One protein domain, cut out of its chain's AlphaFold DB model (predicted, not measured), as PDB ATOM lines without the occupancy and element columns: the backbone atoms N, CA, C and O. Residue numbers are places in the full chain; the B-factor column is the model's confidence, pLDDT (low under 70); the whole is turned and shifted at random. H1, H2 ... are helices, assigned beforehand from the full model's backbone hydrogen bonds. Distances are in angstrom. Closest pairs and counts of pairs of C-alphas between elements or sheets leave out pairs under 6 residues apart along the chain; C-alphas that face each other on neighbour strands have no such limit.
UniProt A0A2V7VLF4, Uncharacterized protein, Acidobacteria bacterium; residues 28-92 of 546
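Overview. This is residues 28 to 92 of the 546 residues of an uncharacterized protein of Acidobacteria bacterium (UniProt A0A2V7VLF4). The longest helix, H1, crosses H2 almost at right angles; H3 folds back at a slant from the end of H2, and the short H4 makes a corner with H3. The printed part has 65 residues with four named helices, H1 to H4 in chain order, and no named strand: all helix. It is compact, with a radius of gyration of the C-alphas of 10.8 A and spans of 32 by 26 by 17 A.

Along the chain. H1, residues 28 to 46, is 26.7 A long from C-alpha 28 at (276.962, 333.263, 320.933). H2, residues 57 to 70, is 20.0 A long. H3 is residues 74 to 83, and H4 is residues 85 to 89, ending at C-alpha 89 (257.981, 332.724, 300.415).

Arrangement. H1 touches H2 with residues 32 to 40 alone, about perpendicular at 75 degrees; the closest C-alphas, of Ser 36 and Ile 64, are 4.7 A apart. H2, with residues 65 to 68 alone, touches H3 at a steep tilt of 49 degrees, opposite ways; the closest C-alphas are those of Ala 68 and Ala 74, 4.7 A. H3 and H4 only just touch, only at the corner, with 3 pairs of C-alphas within 8 A, the closest being Leu 81 and Ala 88, 4.9 A. H4 is apart from H1 and H2. In H1, H2, H3 and H4 every O i to N i+4 pair is within hydrogen-bond range.

Size, cuts and confidence. The farthest C-alphas, of Pro 28 and Ser 83, are 32.6 A apart. The printed part has no cut and no long link. pLDDT is under 70 at residues 28 to 33, 55 to 56 and 84 to 87.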
ATOM      1  N   PRO A  28     278.057 332.844 321.816       27.06
ATOM      2  CA  PRO A  28     276.962 333.263 320.933       27.06
ATOM      3  C   PRO A  28     276.948 332.518 319.590       27.06
ATOM      4  O   PRO A  28     275.928 331.949 319.226       27.06
ATOM      5  N   SER A  29     278.101 332.378 318.926       36.06
ATOM      6  CA  SER A  29     278.232 331.623 317.668       36.06
ATOM      7  C   SER A  29     277.940 330.124 317.845       36.06
ATOM      8  O   SER A  29     277.416 329.482 316.938       36.06
ATOM      9  N   MET A  30     278.221 329.551 319.025       38.44
ATOM     10  CA  MET A  30     277.816 328.186 319.384       38.44
ATOM     11  C   MET A  30     276.299 328.069 319.564       38.44
ATOM     12  O   MET A  30     275.726 327.045 319.195       38.44
ATOM     13  N   ALA A  31     275.657 329.078 320.158       47.03
ATOM     14  CA  ALA A  31     274.213 329.104 320.372       47.03
ATOM     15  C   ALA A  31     273.449 329.301 319.050       47.03
ATOM     16  O   ALA A  31     272.523 328.543 318.771       47.03
ATOM     17  N   GLU A  32     273.901 330.225 318.198       50.53
ATOM     18  CA  GLU A  32     273.370 330.482 316.848       50.53
ATOM     19  C   GLU A  32     273.553 329.262 315.924       50.53
ATOM     20  O   GLU A  32     272.618 328.835 315.241       50.53
ATOM     21  N   SER A  33     274.720 328.605 315.989       66.94
ATOM     22  CA  SER A  33     274.978 327.351 315.269       66.94
ATOM     23  C   SER A  33     274.087 326.199 315.755       66.94
ATOM     24  O   SER A  33     273.632 325.394 314.944       66.94
ATOM     25  N   LYS A  34     273.776 326.129 317.058       77.38
ATOM     26  CA  LYS A  34     272.847 325.125 317.603       77.38
ATOM     27  C   LYS A  34     271.395 325.379 317.206       77.38
ATOM     28  O   LYS A  34     270.700 324.408 316.925       77.38
ATOM     29  N   ALA A  35     270.942 326.633 317.166       86.56
ATOM     30  CA  ALA A  35     269.581 326.974 316.744       86.56
ATOM     31  C   ALA A  35     269.349 326.626 315.266       86.56
ATOM     32  O   ALA A  35     268.375 325.954 314.931       86.56
ATOM     33  N   SER A  36     270.298 326.984 314.399       90.25
ATOM     34  CA  SER A  36     270.254 326.627 312.977       90.25
ATOM     35  C   SER A  36     270.285 325.112 312.762       90.25
ATOM     36  O   SER A  36     269.537 324.575 311.948       90.25
ATOM     37  N   LEU A  37     271.104 324.388 313.532       91.00
ATOM     38  CA  LEU A  37     271.152 322.928 313.475       91.00
ATOM     39  C   LEU A  37     269.860 322.273 313.994       91.00
ATOM     40  O   LEU A  37     269.415 321.277 313.424       91.00
ATOM     41  N   ALA A  38     269.251 322.833 315.044       92.88
ATOM     42  CA  ALA A  38     267.950 322.399 315.547       92.88
ATOM     43  C   ALA A  38     266.863 322.583 314.482       92.88
ATOM     44  O   ALA A  38     266.142 321.633 314.207       92.88
ATOM     45  N   PHE A  39     266.828 323.736 313.805       93.88
ATOM     46  CA  PHE A  39     265.907 323.984 312.694       93.88
ATOM     47  C   PHE A  39     266.037 322.916 311.602       93.88
ATOM     48  O   PHE A  39     265.040 322.323 311.193       93.88
ATOM     49  N   VAL A  40     267.266 322.633 311.143       94.81
ATOM     50  CA  VAL A  40     267.501 321.623 310.094       94.81
ATOM     51  C   VAL A  40     267.043 320.239 310.560       94.81
ATOM     52  O   VAL A  40     266.412 319.515 309.796       94.81
ATOM     53  N   ARG A  41     267.324 319.865 311.814       95.31
ATOM     54  CA  ARG A  41     266.843 318.602 312.389       95.31
ATOM     55  C   ARG A  41     265.314 318.555 312.435       95.31
ATOM     56  O   ARG A  41     264.733 317.538 312.063       95.31
ATOM     57  N   ASP A  42     264.667 319.611 312.906       93.69
ATOM     58  CA  ASP A  42     263.217 319.638 313.082       93.69
ATOM     59  C   ASP A  42     262.510 319.529 311.729       93.69
ATOM     60  O   ASP A  42     261.659 318.656 311.574       93.69
ATOM     61  N   PHE A  43     262.986 320.260 310.717       92.12
ATOM     62  CA  PHE A  43     262.585 320.077 309.319       92.12
ATOM     63  C   PHE A  43     262.695 318.608 308.868       92.12
ATOM     64  O   PHE A  43     261.718 318.022 308.405       92.12
ATOM     65  N   LEU A  44     263.862 317.976 309.044       93.94
ATOM     66  CA  LEU A  44     264.074 316.588 308.614       93.94
ATOM     67  C   LEU A  44     263.190 315.586 309.365       93.94
ATOM     68  O   LEU A  44     262.848 314.535 308.824       93.94
ATOM     69  N   THR A  45     262.856 315.870 310.625       93.44
ATOM     70  CA  THR A  45     262.070 314.945 311.450       93.44
ATOM     71  C   THR A  45     260.571 315.078 311.240       93.44
ATOM     72  O   THR A  45     259.891 314.048 311.240       93.44
ATOM     73  N   GLN A  46     260.080 316.304 311.057       88.56
ATOM     74  CA  GLN A  46     258.663 316.633 310.899       88.56
ATOM     75  C   GLN A  46     258.202 316.549 309.441       88.56
ATOM     76  O   GLN A  46     257.032 316.280 309.192       88.56
ATOM     77  N   GLY A  47     259.116 316.732 308.484       84.31
ATOM     78  CA  GLY A  47     258.814 316.711 307.052       84.31
ATOM     79  C   GLY A  47     258.222 318.016 306.511       84.31
ATOM     80  O   GLY A  47     258.012 318.105 305.309       84.31
ATOM     81  N   THR A  48     258.002 319.014 307.369       86.44
ATOM     82  CA  THR A  48     257.492 320.349 307.022       86.44
ATOM     83  C   THR A  48     258.512 321.417 307.393       86.44
ATOM     84  O   THR A  48     259.249 321.245 308.370       86.44
ATOM     85  N   LEU A  49     258.557 322.531 306.661       87.94
ATOM     86  CA  LEU A  49     259.473 323.627 306.986       87.94
ATOM     87  C   LEU A  49     258.968 324.437 308.190       87.94
ATOM     88  O   LEU A  49     257.888 325.029 308.114       87.94
ATOM     89  N   PRO A  50     259.741 324.538 309.288       86.12
ATOM     90  CA  PRO A  50     259.409 325.465 310.360       86.12
ATOM     91  C   PRO A  50     259.489 326.923 309.866       86.12
ATOM     92  O   PRO A  50     260.244 327.218 308.931       86.12
ATOM     93  N   PRO A  51     258.766 327.865 310.498       84.06
ATOM     94  CA  PRO A  51     258.925 329.283 310.197       84.06
ATOM     95  C   PRO A  51     260.357 329.738 310.508       84.06
ATOM     96  O   PRO A  51     260.960 329.291 311.488       84.06
ATOM     97  N   LEU A  52     260.902 330.638 309.682       86.31
ATOM     98  CA  LEU A  52     262.225 331.216 309.929       86.31
ATOM     99  C   LEU A  52     262.254 331.913 311.303       86.31
ATOM    100  O   LEU A  52     261.326 332.659 311.624       86.31
ATOM    101  N   PRO A  53     263.291 331.679 312.127       82.56
ATOM    102  CA  PRO A  53     263.364 332.262 313.459       82.56
ATOM    103  C   PRO A  53     263.745 333.753 313.420       82.56
ATOM    104  O   PRO A  53     264.651 334.150 312.690       82.56
ATOM    105  N   GLY A  54     263.119 334.546 314.297       73.12
ATOM    106  CA  GLY A  54     263.495 335.936 314.587       73.12
ATOM    107  C   GLY A  54     262.926 336.999 313.637       73.12
ATOM    108  O   GLY A  54     262.272 336.699 312.644       73.12
ATOM    109  N   GLU A  55     263.193 338.268 313.964       64.62
ATOM    110  CA  GLU A  55     262.786 339.450 313.176       64.62
ATOM    111  C   GLU A  55     263.700 339.718 311.964       64.62
ATOM    112  O   GLU A  55     263.407 340.601 311.160       64.62
ATOM    113  N   ALA A  56     264.796 338.960 311.827       65.81
ATOM    114  CA  ALA A  56     265.807 339.095 310.779       65.81
ATOM    115  C   ALA A  56     265.892 337.799 309.934       65.81
ATOM    116  O   ALA A  56     266.758 336.947 310.157       65.81
ATOM    117  N   PRO A  57     264.970 337.603 308.966       77.19
ATOM    118  CA  PRO A  57     264.833 336.341 308.234       77.19
ATOM    119  C   PRO A  57     266.043 336.011 307.356       77.19
ATOM    120  O   PRO A  57     266.260 334.850 307.009       77.19
ATOM    121  N   TRP A  58     266.831 337.024 306.979       85.88
ATOM    122  CA  TRP A  58     267.981 336.857 306.099       85.88
ATOM    123  C   TRP A  58     269.132 336.113 306.783       85.88
ATOM    124  O   TRP A  58     269.564 335.074 306.284       85.88
ATOM    125  N   GLU A  59     269.620 336.613 307.921       86.69
ATOM    126  CA  GLU A  59     270.732 336.005 308.659       86.69
ATOM    127  C   GLU A  59     270.388 334.574 309.077       86.69
ATOM    128  O   GLU A  59     271.172 333.653 308.834       86.69
ATOM    129  N   ALA A  60     269.172 334.366 309.590       88.19
ATOM    130  CA  ALA A  60     268.677 333.042 309.950       88.19
ATOM    131  C   ALA A  60     268.690 332.076 308.753       88.19
ATOM    132  O   ALA A  60     269.197 330.960 308.861       88.19
ATOM    133  N   ALA A  61     268.183 332.498 307.589       91.06
ATOM    134  CA  ALA A  61     268.182 331.666 306.387       91.06
ATOM    135  C   ALA A  61     269.606 331.312 305.918       91.06
ATOM    136  O   ALA A  61     269.853 330.178 305.496       91.06
ATOM    137  N   VAL A  62     270.554 332.251 306.011       91.00
ATOM    138  CA  VAL A  62     271.965 332.014 305.667       91.00
ATOM    139  C   VAL A  62     272.601 330.988 306.607       91.00
ATOM    140  O   VAL A  62     273.240 330.045 306.125       91.00
ATOM    141  N   ASP A  63     272.397 331.120 307.916       90.38
ATOM    142  CA  ASP A  63     272.976 330.217 308.914       90.38
ATOM    143  C   ASP A  63     272.361 328.812 308.856       90.38
ATOM    144  O   ASP A  63     273.077 327.803 308.943       90.38
ATOM    145  N   ILE A  64     271.049 328.718 308.613       93.56
ATOM    146  CA  ILE A  64     270.352 327.447 308.384       93.56
ATOM    147  C   ILE A  64     270.858 326.790 307.099       93.56
ATOM    148  O   ILE A  64     271.203 325.607 307.117       93.56
ATOM    149  N   ALA A  65     270.979 327.533 305.993       91.06
ATOM    150  CA  ALA A  65     271.529 327.001 304.747       91.06
ATOM    151  C   ALA A  65     272.989 326.545 304.921       91.06
ATOM    152  O   ALA A  65     273.388 325.499 304.407       91.06
ATOM    153  N   GLY A  66     273.796 327.297 305.676       88.44
ATOM    154  CA  GLY A  66     275.155 326.912 306.056       88.44
ATOM    155  C   GLY A  66     275.192 325.612 306.861       88.44
ATOM    156  O   GLY A  66     275.976 324.713 306.547       88.44
ATOM    157  N   SER A  67     274.300 325.473 307.840       90.94
ATOM    158  CA  SER A  67     274.152 324.257 308.642       90.94
ATOM    159  C   SER A  67     273.708 323.077 307.776       90.94
ATOM    160  O   SER A  67     274.331 322.021 307.821       90.94
ATOM    161  N   ALA A  68     272.717 323.255 306.899       91.00
ATOM    162  CA  ALA A  68     272.249 322.215 305.986       91.00
ATOM    163  C   ALA A  68     273.366 321.714 305.051       91.00
ATOM    164  O   ALA A  68     273.498 320.506 304.847       91.00
ATOM    165  N   ARG A  69     274.222 322.612 304.542       87.38
ATOM    166  CA  ARG A  69     275.418 322.239 303.763       87.38
ATOM    167  C   ARG A  69     276.389 321.395 304.576       87.38
ATOM    168  O   ARG A  69     276.800 320.332 304.121       87.38
ATOM    169  N   GLN A  70     276.746 321.846 305.779       84.88
ATOM    170  CA  GLN A  70     277.685 321.130 306.651       84.88
ATOM    171  C   GLN A  70     277.161 319.753 307.067       84.88
ATOM    172  O   GLN A  70     277.941 318.821 307.244       84.88
ATOM    173  N   GLN A  71     275.841 319.627 307.195       90.56
ATOM    174  CA  GLN A  71     275.167 318.385 307.553       90.56
ATOM    175  C   GLN A  71     274.852 317.475 306.357       90.56
ATOM    176  O   GLN A  71     274.352 316.371 306.567       90.56
ATOM    177  N   GLY A  72     275.152 317.903 305.125       89.25
ATOM    178  CA  GLY A  72     274.953 317.112 303.907       89.25
ATOM    179  C   GLY A  72     273.508 317.048 303.399       89.25
ATOM    180  O   GLY A  72     273.204 316.184 302.583       89.25
ATOM    181  N   VAL A  73     272.631 317.948 303.859       92.75
ATOM    182  CA  VAL A  73     271.175 317.942 303.597       92.75
ATOM    183  C   VAL A  73     270.679 319.201 302.872       92.75
ATOM    184  O   VAL A  73     269.481 319.470 302.822       92.75
ATOM    185  N   ALA A  74     271.585 319.988 302.283       91.12
ATOM    186  CA  ALA A  74     271.230 321.192 301.523       91.12
ATOM    187  C   ALA A  74     270.268 320.907 300.353       91.12
ATOM    188  O   ALA A  74     269.353 321.691 300.115       91.12
ATOM    189  N   GLY A  75     270.433 319.774 299.659       90.44
ATOM    190  CA  GLY A  75     269.535 319.360 298.574       90.44
ATOM    191  C   GLY A  75     268.108 319.073 299.052       90.44
ATOM    192  O   GLY A  75     267.150 319.490 298.400       90.44
ATOM    193  N   LEU A  76     267.963 318.445 300.225       92.81
ATOM    194  CA  LEU A  76     266.664 318.197 300.861       92.81
ATOM    195  C   LEU A  76     265.989 319.500 301.296       92.81
ATOM    196  O   LEU A  76     264.804 319.686 301.036       92.81
ATOM    197  N   LEU A  77     266.750 320.426 301.890       93.38
ATOM    198  CA  LEU A  77     266.231 321.748 302.244       93.38
ATOM    199  C   LEU A  77     265.761 322.513 300.997       93.38
ATOM    200  O   LEU A  77     264.678 323.088 301.006       93.38
ATOM    201  N   HIS A  78     266.534 322.477 299.906       93.00
ATOM    202  CA  HIS A  78     266.117 323.084 298.641       93.00
ATOM    203  C   HIS A  78     264.805 322.490 298.118       93.00
ATOM    204  O   HIS A  78     263.924 323.239 297.717       93.00
ATOM    205  N   ARG A  79     264.660 321.156 298.111       90.94
ATOM    206  CA  ARG A  79     263.418 320.498 297.666       90.94
ATOM    207  C   ARG A  79     262.214 320.949 298.473       90.94
ATOM    208  O   ARG A  79     261.201 321.281 297.879       90.94
ATOM    209  N   ALA A  80     262.345 320.983 299.796       90.38
ATOM    210  CA  ALA A  80     261.258 321.410 300.662       90.38
ATOM    211  C   ALA A  80     260.838 322.858 300.374       90.38
ATOM    212  O   ALA A  80     259.651 323.161 300.325       90.38
ATOM    213  N   LEU A  81     261.807 323.738 300.103       89.69
ATOM    214  CA  LEU A  81     261.544 325.128 299.716       89.69
ATOM    215  C   LEU A  81     260.898 325.267 298.330       89.69
ATOM    216  O   LEU A  81     260.262 326.281 298.060       89.69
ATOM    217  N   ASP A  82     261.083 324.285 297.453       85.00
ATOM    218  CA  ASP A  82     260.474 324.243 296.119       85.00
ATOM    219  C   ASP A  82     259.038 323.688 296.179       85.00
ATOM    220  O   ASP A  82     258.165 324.116 295.429       85.00
ATOM    221  N   SER A  83     258.770 322.764 297.112       80.50
ATOM    222  CA  SER A  83     257.462 322.124 297.283       80.50
ATOM    223  C   SER A  83     256.502 322.860 298.224       80.50
ATOM    224  O   SER A  83     255.289 322.736 298.063       80.50
ATOM    225  N   GLU A  84     256.998 323.601 299.221       68.75
ATOM    226  CA  GLU A  84     256.150 324.225 300.247       68.75
ATOM    227  C   GLU A  84     255.926 325.721 299.996       68.75
ATOM    228  O   GLU A  84     256.801 326.545 300.231       68.75
ATOM    229  N   GLY A  85     254.717 326.084 299.553       69.06
ATOM    230  CA  GLY A  85     254.352 327.437 299.113       69.06
ATOM    231  C   GLY A  85     254.646 328.572 300.109       69.06
ATOM    232  O   GLY A  85     255.631 329.292 299.958       69.06
ATOM    233  N   GLU A  86     253.765 328.804 301.090       65.88
ATOM    234  CA  GLU A  86     253.805 330.016 301.936       65.88
ATOM    235  C   GLU A  86     255.060 330.087 302.827       65.88
ATOM    236  O   GLU A  86     255.682 331.143 302.931       65.88
ATOM    237  N   ALA A  87     255.492 328.955 303.398       67.69
ATOM    238  CA  ALA A  87     256.695 328.873 304.232       67.69
ATOM    239  C   ALA A  87     257.981 329.140 303.436       67.69
ATOM    240  O   ALA A  87     258.920 329.735 303.962       67.69
ATOM    241  N   ALA A  88     258.032 328.774 302.150       72.94
ATOM    242  CA  ALA A  88     259.167 329.131 301.315       72.94
ATOM    243  C   ALA A  88     259.159 330.608 300.914       72.94
ATOM    244  O   ALA A  88     260.227 331.146 300.635       72.94
ATOM    245  N   ARG A  89     258.018 331.310 300.857       77.31
ATOM    246  CA  ARG A  89     257.981 332.724 300.415       77.31
ATOM    247  C   ARG A  89     258.798 333.656 301.304       77.31
ATOM    248  O   ARG A  89     259.351 334.624 300.796       77.31
ATOM    249  N   THR A  90     258.922 333.342 302.590       83.62
ATOM    250  CA  THR A  90     259.718 334.134 303.539       83.62
ATOM    251  C   THR A  90     261.224 333.929 303.379       83.62
ATOM    252  O   THR A  90     262.007 334.686 303.949       83.62
ATOM    253  N   TRP A  91     261.653 332.911 302.625       89.25
ATOM    254  CA  TRP A  91     263.068 332.648 302.385       89.25
ATOM    255  C   TRP A  91     263.631 333.550 301.284       89.25
ATOM    256  O   TRP A  91     263.059 333.593 300.188       89.25
ATOM    257  N   PRO A  92     264.788 334.196 301.510       90.38
ATOM    258  CA  PRO A  92     265.400 335.049 300.501       90.38
ATOM    259  C   PRO A  92     265.777 334.295 299.219       90.38
ATOM    260  O   PRO A  92     266.295 333.173 299.265       90.38
TER     261      PRO A  92